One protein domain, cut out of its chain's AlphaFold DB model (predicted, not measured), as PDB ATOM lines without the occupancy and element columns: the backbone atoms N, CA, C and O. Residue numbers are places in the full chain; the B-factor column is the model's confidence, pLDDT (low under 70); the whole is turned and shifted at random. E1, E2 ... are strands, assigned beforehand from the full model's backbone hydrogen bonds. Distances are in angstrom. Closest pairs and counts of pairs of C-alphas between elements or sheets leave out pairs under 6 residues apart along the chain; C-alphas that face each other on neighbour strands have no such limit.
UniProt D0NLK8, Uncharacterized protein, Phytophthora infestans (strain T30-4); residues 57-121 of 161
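AT A GLANCE: This is residues 57 to 121 of the 161 residues of an uncharacterized protein of Phytophthora infestans (strain T30-4) (UniProt D0NLK8). The domain is one small, strongly twisted sheet of five strands with two long loops, residues 78 to 93 towards one end of the long axis and residues 98 to 112 towards the other, where residues 102 to 109 stick out. The 65 printed residues hold E1 to E5 in that order along the chain and no named helix; the sheet runs E2 E1 E5 E4 E3, all antiparallel. The class is all strand, though just 26 residues are in named elements. The whole is compact, with a radius of gyration of the C-alphas of 12.3 A, and elongated, spanning 37 by 24 by 18 A.

IN THESE COORDINATES: Find C-alpha 57 at (-36.249, 31.158, 28.373); from there E1 runs 12.5 A to residue 61. E2, residues 66 to 71, covers 14.0 A, and E3, residues 75 to 77, covers 6.7 A. E4, residues 94 to 97, covers 9.5 A. E5, residues 113 to 120, runs 18.2 A to C-alpha 120 at (-35.907, 29.115, 23.718) and bends by 51 degrees at residue 116.

HOW THE PARTS SIT: Look first at the hairpin E1 and E2, where N 59 and O 67 are 2.9 A apart. On to E5, E1 has N 60 and O 116 at 2.8 A. E3, E4 and E5 form a meander, each strand the antiparallel neighbour of the one before: N 96 and O 76 are 2.8 A apart, and so are N 95 and O 115. E2 and E3 are the edge strands and meet only through their link.

THE WHOLE: The C-alphas of Glu 82 and Asn 105, the two farthest apart, are 38.4 A apart. The printed part has no cut. The links E3 to E4 and E4 to E5 are long. The pLDDT is under 70 at residues 79 to 88, 100 to 111 and 120 to 121.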
ATOM      1  N   TYR A  57     -35.215  31.914  29.064       79.50
ATOM      2  CA  TYR A  57     -36.249  31.158  28.373       79.50
ATOM      3  C   TYR A  57     -37.609  31.779  28.683       79.50
ATOM      4  O   TYR A  57     -37.819  32.317  29.768       79.50
ATOM      5  N   ASN A  58     -38.547  31.707  27.740       84.12
ATOM      6  CA  ASN A  58     -39.942  31.991  28.066       84.12
ATOM      7  C   ASN A  58     -40.611  30.674  28.422       84.12
ATOM      8  O   ASN A  58     -40.496  29.694  27.677       84.12
ATOM      9  N   ILE A  59     -41.336  30.661  29.529       86.12
ATOM     10  CA  ILE A  59     -41.957  29.463  30.082       86.12
ATOM     11  C   ILE A  59     -43.454  29.685  30.214       86.12
ATOM     12  O   ILE A  59     -43.924  30.803  30.414       86.12
ATOM     13  N   ARG A  60     -44.220  28.610  30.082       89.31
ATOM     14  CA  ARG A  60     -45.659  28.610  30.288       89.31
ATOM     15  C   ARG A  60     -45.980  27.699  31.455       89.31
ATOM     16  O   ARG A  60     -45.739  26.499  31.364       89.31
ATOM     17  N   ALA A  61     -46.491  28.272  32.532       86.94
ATOM     18  CA  ALA A  61     -46.931  27.512  33.691       86.94
ATOM     19  C   ALA A  61     -48.195  26.705  33.360       86.94
ATOM     20  O   ALA A  61     -48.955  27.054  32.450       86.94
ATOM     21  N   ASP A  62     -48.439  25.632  34.112       85.25
ATOM     22  CA  ASP A  62     -49.611  24.766  33.916       85.25
ATOM     23  C   ASP A  62     -50.947  25.501  34.137       85.25
ATOM     24  O   ASP A  62     -51.957  25.150  33.532       85.25
ATOM     25  N   ASN A  63     -50.945  26.587  34.920       82.69
ATOM     26  CA  ASN A  63     -52.091  27.496  35.068       82.69
ATOM     27  C   ASN A  63     -52.388  28.333  33.801       82.69
ATOM     28  O   ASN A  63     -53.345  29.102  33.773       82.69
ATOM     29  N   GLY A  64     -51.571  28.194  32.754       81.25
ATOM     30  CA  GLY A  64     -51.712  28.871  31.471       81.25
ATOM     31  C   GLY A  64     -50.925  30.177  31.344       81.25
ATOM     32  O   GLY A  64     -50.795  30.657  30.212       81.25
ATOM     33  N   SER A  65     -50.375  30.710  32.440       84.81
ATOM     34  CA  SER A  65     -49.606  31.960  32.475       84.81
ATOM     35  C   SER A  65     -48.284  31.845  31.719       84.81
ATOM     36  O   SER A  65     -47.600  30.824  31.794       84.81
ATOM     37  N   LEU A  66     -47.919  32.904  30.995       85.19
ATOM     38  CA  LEU A  66     -46.652  33.018  30.275       85.19
ATOM     39  C   LEU A  66     -45.698  33.917  31.066       85.19
ATOM     40  O   LEU A  66     -46.060  35.040  31.410       85.19
ATOM     41  N   PHE A  67     -44.486  33.431  31.304       81.44
ATOM     42  CA  PHE A  67     -43.409  34.176  31.942       81.44
ATOM     43  C   PHE A  67     -42.263  34.343  30.950       81.44
ATOM     44  O   PHE A  67     -41.772  33.366  30.378       81.44
ATOM     45  N   ASP A  68     -41.858  35.589  30.732       79.62
ATOM     46  CA  ASP A  68     -40.794  35.941  29.800       79.62
ATOM     47  C   ASP A  68     -39.449  36.071  30.519       79.62
ATOM     48  O   ASP A  68     -39.385  36.534  31.654       79.62
ATOM     49  N   ALA A  69     -38.369  35.715  29.818       77.50
ATOM     50  CA  ALA A  69     -36.990  35.901  30.275       77.50
ATOM     51  C   ALA A  69     -36.674  35.279  31.652       77.50
ATOM     52  O   ALA A  69     -36.020  35.899  32.489       77.50
ATOM     53  N   VAL A  70     -37.093  34.035  31.867       76.25
ATOM     54  CA  VAL A  70     -36.784  33.266  33.076       76.25
ATOM     55  C   VAL A  70     -35.413  32.602  32.942       76.25
ATOM     56  O   VAL A  70     -35.091  32.044  31.892       76.25
ATOM     57  N   LEU A  71     -34.599  32.688  33.993       77.00
ATOM     58  CA  LEU A  71     -33.213  32.226  34.002       77.00
ATOM     59  C   LEU A  71     -33.117  30.694  34.104       77.00
ATOM     60  O   LEU A  71     -33.828  30.069  34.887       77.00
ATOM     61  N   ALA A  72     -32.204  30.094  33.341       76.75
ATOM     62  CA  ALA A  72     -31.989  28.650  33.258       76.75
ATOM     63  C   ALA A  72     -31.631  28.012  34.605       76.75
ATOM     64  O   ALA A  72     -32.001  26.869  34.850       76.75
ATOM     65  N   SER A  73     -30.912  28.750  35.456       76.06
ATOM     66  CA  SER A  73     -30.495  28.306  36.792       76.06
ATOM     67  C   SER A  73     -31.658  28.126  37.758       76.06
ATOM     68  O   SER A  73     -31.503  27.451  38.765       76.06
ATOM     69  N   ASN A  74     -32.804  28.737  37.460       77.75
ATOM     70  CA  ASN A  74     -33.995  28.681  38.301       77.75
ATOM     71  C   ASN A  74     -34.956  27.586  37.828       77.75
ATOM     72  O   ASN A  74     -36.098  27.513  38.279       77.75
ATOM     73  N   MET A  75     -34.523  26.792  36.851       79.88
ATOM     74  CA  MET A  75     -35.294  25.730  36.238       79.88
ATOM     75  C   MET A  75     -34.595  24.404  36.488       79.88
ATOM     76  O   MET A  75     -33.369  24.329  36.427       79.88
ATOM     77  N   GLU A  76     -35.386  23.358  36.662       81.94
ATOM     78  CA  GLU A  76     -34.929  21.976  36.707       81.94
ATOM     79  C   GLU A  76     -35.784  21.134  35.763       81.94
ATOM     80  O   GLU A  76     -37.005  21.285  35.716       81.94
ATOM     81  N   LEU A  77     -35.150  20.270  34.969       79.19
ATOM     82  CA  LEU A  77     -35.856  19.397  34.034       79.19
ATOM     83  C   LEU A  77     -36.667  18.357  34.819       79.19
ATOM     84  O   LEU A  77     -36.152  17.725  35.735       79.19
ATOM     85  N   LEU A  78     -37.938  18.184  34.456       77.62
ATOM     86  CA  LEU A  78     -38.848  17.279  35.167       77.62
ATOM     87  C   LEU A  78     -38.683  15.814  34.734       77.62
ATOM     88  O   LEU A  78     -38.997  14.909  35.500       77.62
ATOM     89  N   ASP A  79     -38.218  15.601  33.503       69.06
ATOM     90  CA  ASP A  79     -37.917  14.285  32.950       69.06
ATOM     91  C   ASP A  79     -36.393  14.073  33.077       69.06
ATOM     92  O   ASP A  79     -35.632  14.842  32.498       69.06
ATOM     93  N   GLU A  80     -35.929  13.098  33.873       59.53
ATOM     94  CA  GLU A  80     -34.489  12.856  34.099       59.53
ATOM     95  C   GLU A  80     -33.749  12.578  32.775       59.53
ATOM     96  O   GLU A  80     -34.127  11.653  32.049       59.53
ATOM     97  N   PRO A  81     -32.678  13.324  32.438       53.59
ATOM     98  CA  PRO A  81     -31.811  12.942  31.339       53.59
ATOM     99  C   PRO A  81     -30.882  11.802  31.782       53.59
ATOM    100  O   PRO A  81     -30.274  11.851  32.848       53.59
ATOM    101  N   GLU A  82     -30.729  10.795  30.922       52.75
ATOM    102  CA  GLU A  82     -29.818   9.648  31.096       52.75
ATOM    103  C   GLU A  82     -28.327  10.075  31.190       52.75
ATOM    104  O   GLU A  82     -27.476   9.294  31.611       52.75
ATOM    105  N   GLU A  83     -28.005  11.335  30.854       47.75
ATOM    106  CA  GLU A  83     -26.664  11.933  30.920       47.75
ATOM    107  C   GLU A  83     -26.680  13.331  31.588       47.75
ATOM    108  O   GLU A  83     -27.575  14.147  31.363       47.75
ATOM    109  N   LEU A  84     -25.663  13.609  32.420       42.41
ATOM    110  CA  LEU A  84     -25.523  14.816  33.260       42.41
ATOM    111  C   LEU A  84     -25.602  16.140  32.461       42.41
ATOM    112  O   LEU A  84     -25.071  16.227  31.350       42.41
ATOM    113  N   PRO A  85     -26.197  17.216  33.018       49.31
ATOM    114  CA  PRO A  85     -26.765  18.281  32.207       49.31
ATOM    115  C   PRO A  85     -25.729  19.330  31.794       49.31
ATOM    116  O   PRO A  85     -25.068  19.963  32.615       49.31
ATOM    117  N   CYS A  86     -25.681  19.626  30.498       47.19
ATOM    118  CA  CYS A  86     -25.507  21.007  30.059       47.19
ATOM    119  C   CYS A  86     -26.916  21.604  29.996       47.19
ATOM    120  O   CYS A  86     -27.723  21.091  29.228       47.19
ATOM    121  N   TYR A  87     -27.224  22.636  30.795       55.78
ATOM    122  CA  TYR A  87     -28.537  23.305  30.853       55.78
ATOM    123  C   TYR A  87     -28.973  23.837  29.478       55.78
ATOM    124  O   TYR A  87     -28.783  25.005  29.133       55.78
ATOM    125  N   GLN A  88     -29.532  22.959  28.656       67.44
ATOM    126  CA  GLN A  88     -29.978  23.256  27.311       67.44
ATOM    127  C   GLN A  88     -31.409  22.767  27.177       67.44
ATOM    128  O   GLN A  88     -31.665  21.671  26.689       67.44
ATOM    129  N   TYR A  89     -32.334  23.622  27.600       73.31
ATOM    130  CA  TYR A  89     -33.748  23.340  27.457       73.31
ATOM    131  C   TYR A  89     -34.193  23.502  26.001       73.31
ATOM    132  O   TYR A  89     -33.780  24.429  25.290       73.31
ATOM    133  N   THR A  90     -35.063  22.610  25.551       75.00
ATOM    134  CA  THR A  90     -35.732  22.663  24.257       75.00
ATOM    135  C   THR A  90     -37.188  23.093  24.413       75.00
ATOM    136  O   THR A  90     -37.775  23.056  25.493       75.00
ATOM    137  N   LYS A  91     -37.791  23.591  23.327       80.25
ATOM    138  CA  LYS A  91     -39.197  24.003  23.359       80.25
ATOM    139  C   LYS A  91     -40.073  22.779  23.628       80.25
ATOM    140  O   LYS A  91     -40.078  21.850  22.829       80.25
ATOM    141  N   GLY A  92     -40.897  22.853  24.670       80.62
ATOM    142  CA  GLY A  92     -41.785  21.772  25.090       80.62
ATOM    143  C   GLY A  92     -41.285  20.978  26.295       80.62
ATOM    144  O   GLY A  92     -42.107  20.280  26.891       80.62
ATOM    145  N   ASP A  93     -40.018  21.140  26.690       83.00
ATOM    146  CA  ASP A  93     -39.473  20.530  27.904       83.00
ATOM    147  C   ASP A  93     -40.318  20.920  29.112       83.00
ATOM    148  O   ASP A  93     -40.696  22.089  29.273       83.00
ATOM    149  N   LYS A  94     -40.621  19.932  29.954       86.06
ATOM    150  CA  LYS A  94     -41.268  20.156  31.243       86.06
ATOM    151  C   LYS A  94     -40.195  20.490  32.258       86.06
ATOM    152  O   LYS A  94     -39.194  19.785  32.363       86.06
ATOM    153  N   ILE A  95     -40.443  21.541  33.015       85.44
ATOM    154  CA  ILE A  95     -39.530  22.025  34.032       85.44
ATOM    155  C   ILE A  95     -40.276  22.276  35.338       85.44
ATOM    156  O   ILE A  95     -41.462  22.626  35.348       85.44
ATOM    157  N   LEU A  96     -39.556  22.113  36.436       86.56
ATOM    158  CA  LEU A  96     -39.840  22.775  37.694       86.56
ATOM    159  C   LEU A  96     -39.157  24.137  37.655       86.56
ATOM    160  O   LEU A  96     -37.996  24.238  37.277       86.56
ATOM    161  N   TRP A  97     -39.889  25.190  37.987       84.00
ATOM    162  CA  TRP A  97     -39.369  26.548  38.044       84.00
ATOM    163  C   TRP A  97     -39.559  27.121  39.446       84.00
ATOM    164  O   TRP A  97     -40.670  27.090  39.982       84.00
ATOM    165  N   VAL A  98     -38.483  27.678  39.998       80.94
ATOM    166  CA  VAL A  98     -38.481  28.414  41.265       80.94
ATOM    167  C   VAL A  98     -38.405  29.917  40.954       80.94
ATOM    168  O   VAL A  98     -37.426  30.373  40.357       80.94
ATOM    169  N   PRO A  99     -39.435  30.718  41.282       73.50
ATOM    170  CA  PRO A  99     -39.371  32.167  41.118       73.50
ATOM    171  C   PRO A  99     -38.249  32.758  41.974       73.50
ATOM    172  O   PRO A  99     -38.028  32.302  43.094       73.50
ATOM    173  N   ASP A 100     -37.564  33.792  41.476       64.62
ATOM    174  CA  ASP A 100     -36.563  34.491  42.283       64.62
ATOM    175  C   ASP A 100     -37.227  35.042  43.549       64.62
ATOM    176  O   ASP A 100     -38.154  35.856  43.482       64.62
ATOM    177  N   ALA A 101     -36.744  34.587  44.707       55.59
ATOM    178  CA  ALA A 101     -37.164  35.045  46.022       55.59
ATOM    179  C   ALA A 101     -36.690  36.487  46.241       55.59
ATOM    180  O   ALA A 101     -35.710  36.759  46.934       55.59
ATOM    181  N   GLN A 102     -37.359  37.442  45.603       51.75
ATOM    182  CA  GLN A 102     -37.064  38.854  45.777       51.75
ATOM    183  C   GLN A 102     -38.339  39.671  45.934       51.75
ATOM    184  O   GLN A 102     -38.582  40.610  45.186       51.75
ATOM    185  N   ASN A 103     -39.144  39.327  46.941       44.62
ATOM    186  CA  ASN A 103     -39.487  40.280  47.996       44.62
ATOM    187  C   ASN A 103     -40.344  39.634  49.086       44.62
ATOM    188  O   ASN A 103     -41.356  39.013  48.788       44.62
ATOM    189  N   ASN A 104     -39.992  39.987  50.321       42.09
ATOM    190  CA  ASN A 104     -40.793  39.937  51.543       42.09
ATOM    191  C   ASN A 104     -40.973  38.573  52.209       42.09
ATOM    192  O   ASN A 104     -41.801  37.772  51.808       42.09
ATOM    193  N   ASN A 105     -40.244  38.416  53.319       48.44
ATOM    194  CA  ASN A 105     -40.736  37.920  54.605       48.44
ATOM    195  C   ASN A 105     -42.143  37.295  54.578       48.44
ATOM    196  O   ASN A 105     -43.117  37.944  54.962       48.44
ATOM    197  N   SER A 106     -42.227  36.023  54.237       43.62
ATOM    198  CA  SER A 106     -43.217  35.126  54.815       43.62
ATOM    199  C   SER A 106     -42.686  33.704  54.727       43.62
ATOM    200  O   SER A 106     -41.965  33.355  53.796       43.62
ATOM    201  N   ASP A 107     -43.003  32.927  55.759       46.69
ATOM    202  CA  ASP A 107     -42.771  31.487  55.943       46.69
ATOM    203  C   ASP A 107     -43.510  30.630  54.888       46.69
ATOM    204  O   ASP A 107     -44.077  29.581  55.191       46.69
ATOM    205  N   ASP A 108     -43.559  31.082  53.639       46.19
ATOM    206  CA  ASP A 108     -44.322  30.432  52.588       46.19
ATOM    207  C   ASP A 108     -43.382  29.521  51.800       46.19
ATOM    208  O   ASP A 108     -42.502  29.980  51.072       46.19
ATOM    209  N   GLU A 109     -43.565  28.220  52.035       53.59
ATOM    210  CA  GLU A 109     -43.092  27.072  51.257       53.59
ATOM    211  C   GLU A 109     -42.565  27.469  49.870       53.59
ATOM    212  O   GLU A 109     -43.307  28.060  49.092       53.59
ATOM    213  N   GLU A 110     -41.309  27.137  49.545       56.78
ATOM    214  CA  GLU A 110     -40.703  27.380  48.227       56.78
ATOM    215  C   GLU A 110     -41.639  26.905  47.097       56.78
ATOM    216  O   GLU A 110     -41.676  25.728  46.726       56.78
ATOM    217  N   LEU A 111     -42.448  27.828  46.561       66.81
ATOM    218  CA  LEU A 111     -43.481  27.509  45.582       66.81
ATOM    219  C   LEU A 111     -42.797  27.147  44.269       66.81
ATOM    220  O   LEU A 111     -42.415  28.007  43.474       66.81
ATOM    221  N   THR A 112     -42.642  25.847  44.047       74.12
ATOM    222  CA  THR A 112     -42.085  25.304  42.815       74.12
ATOM    223  C   THR A 112     -43.213  25.104  41.808       74.12
ATOM    224  O   THR A 112     -44.173  24.369  42.053       74.12
ATOM    225  N   TYR A 113     -43.113  25.751  40.650       76.81
ATOM    226  CA  TYR A 113     -44.146  25.701  39.620       76.81
ATOM    227  C   TYR A 113     -43.793  24.694  38.535       76.81
ATOM    228  O   TYR A 113     -42.692  24.706  37.987       76.81
ATOM    229  N   LYS A 114     -44.771  23.871  38.151       86.50
ATOM    230  CA  LYS A 114     -44.684  23.074  36.924       86.50
ATOM    231  C   LYS A 114     -44.942  23.972  35.721       86.50
ATOM    232  O   LYS A 114     -45.973  24.650  35.631       86.50
ATOM    233  N   ALA A 115     -43.988  23.984  34.803       86.94
ATOM    234  CA  ALA A 115     -44.054  24.774  33.590       86.94
ATOM    235  C   ALA A 115     -43.488  24.007  32.396       86.94
ATOM    236  O   ALA A 115     -42.860  22.956  32.519       86.94
ATOM    237  N   LYS A 116     -43.730  24.552  31.208       89.38
ATOM    238  CA  LYS A 116     -43.156  24.082  29.952       89.38
ATOM    239  C   LYS A 116     -42.410  25.204  29.264       89.38
ATOM    240  O   LYS A 116     -42.888  26.337  29.233       89.38
ATOM    241  N   ILE A 117     -41.288  24.894  28.634       84.00
ATOM    242  CA  ILE A 117     -40.555  25.869  27.829       84.00
ATOM    243  C   ILE A 117     -41.400  26.257  26.613       84.00
ATOM    244  O   ILE A 117     -41.623  25.463  25.696       84.00
ATOM    245  N   ALA A 118     -41.868  27.500  26.591       82.31
ATOM    246  CA  ALA A 118     -42.659  28.050  25.498       82.31
ATOM    247  C   ALA A 118     -41.763  28.564  24.364       82.31
ATOM    248  O   ALA A 118     -42.079  28.389  23.181       82.31
ATOM    249  N   HIS A 119     -40.635  29.183  24.722       76.88
ATOM    250  CA  HIS A 119     -39.675  29.720  23.770       76.88
ATOM    251  C   HIS A 119     -38.246  29.635  24.302       76.88
ATOM    252  O   HIS A 119     -37.953  30.076  25.411       76.88
ATOM    253  N   VAL A 120     -37.348  29.120  23.465       68.94
ATOM    254  CA  VAL A 120     -35.907  29.115  23.718       68.94
ATOM    255  C   VAL A 120     -35.302  30.291  22.970       68.94
ATOM    256  O   VAL A 120     -35.375  30.336  21.738       68.94
ATOM    257  N   HIS A 121     -34.642  31.205  23.680       60.50
ATOM    258  CA  HIS A 121     -33.869  32.286  23.062       60.50
ATOM    259  C   HIS A 121     -32.541  31.739  22.509       60.50
ATOM    260  O   HIS A 121     -31.441  32.088  22.937       60.50
TER     261      HIS A 121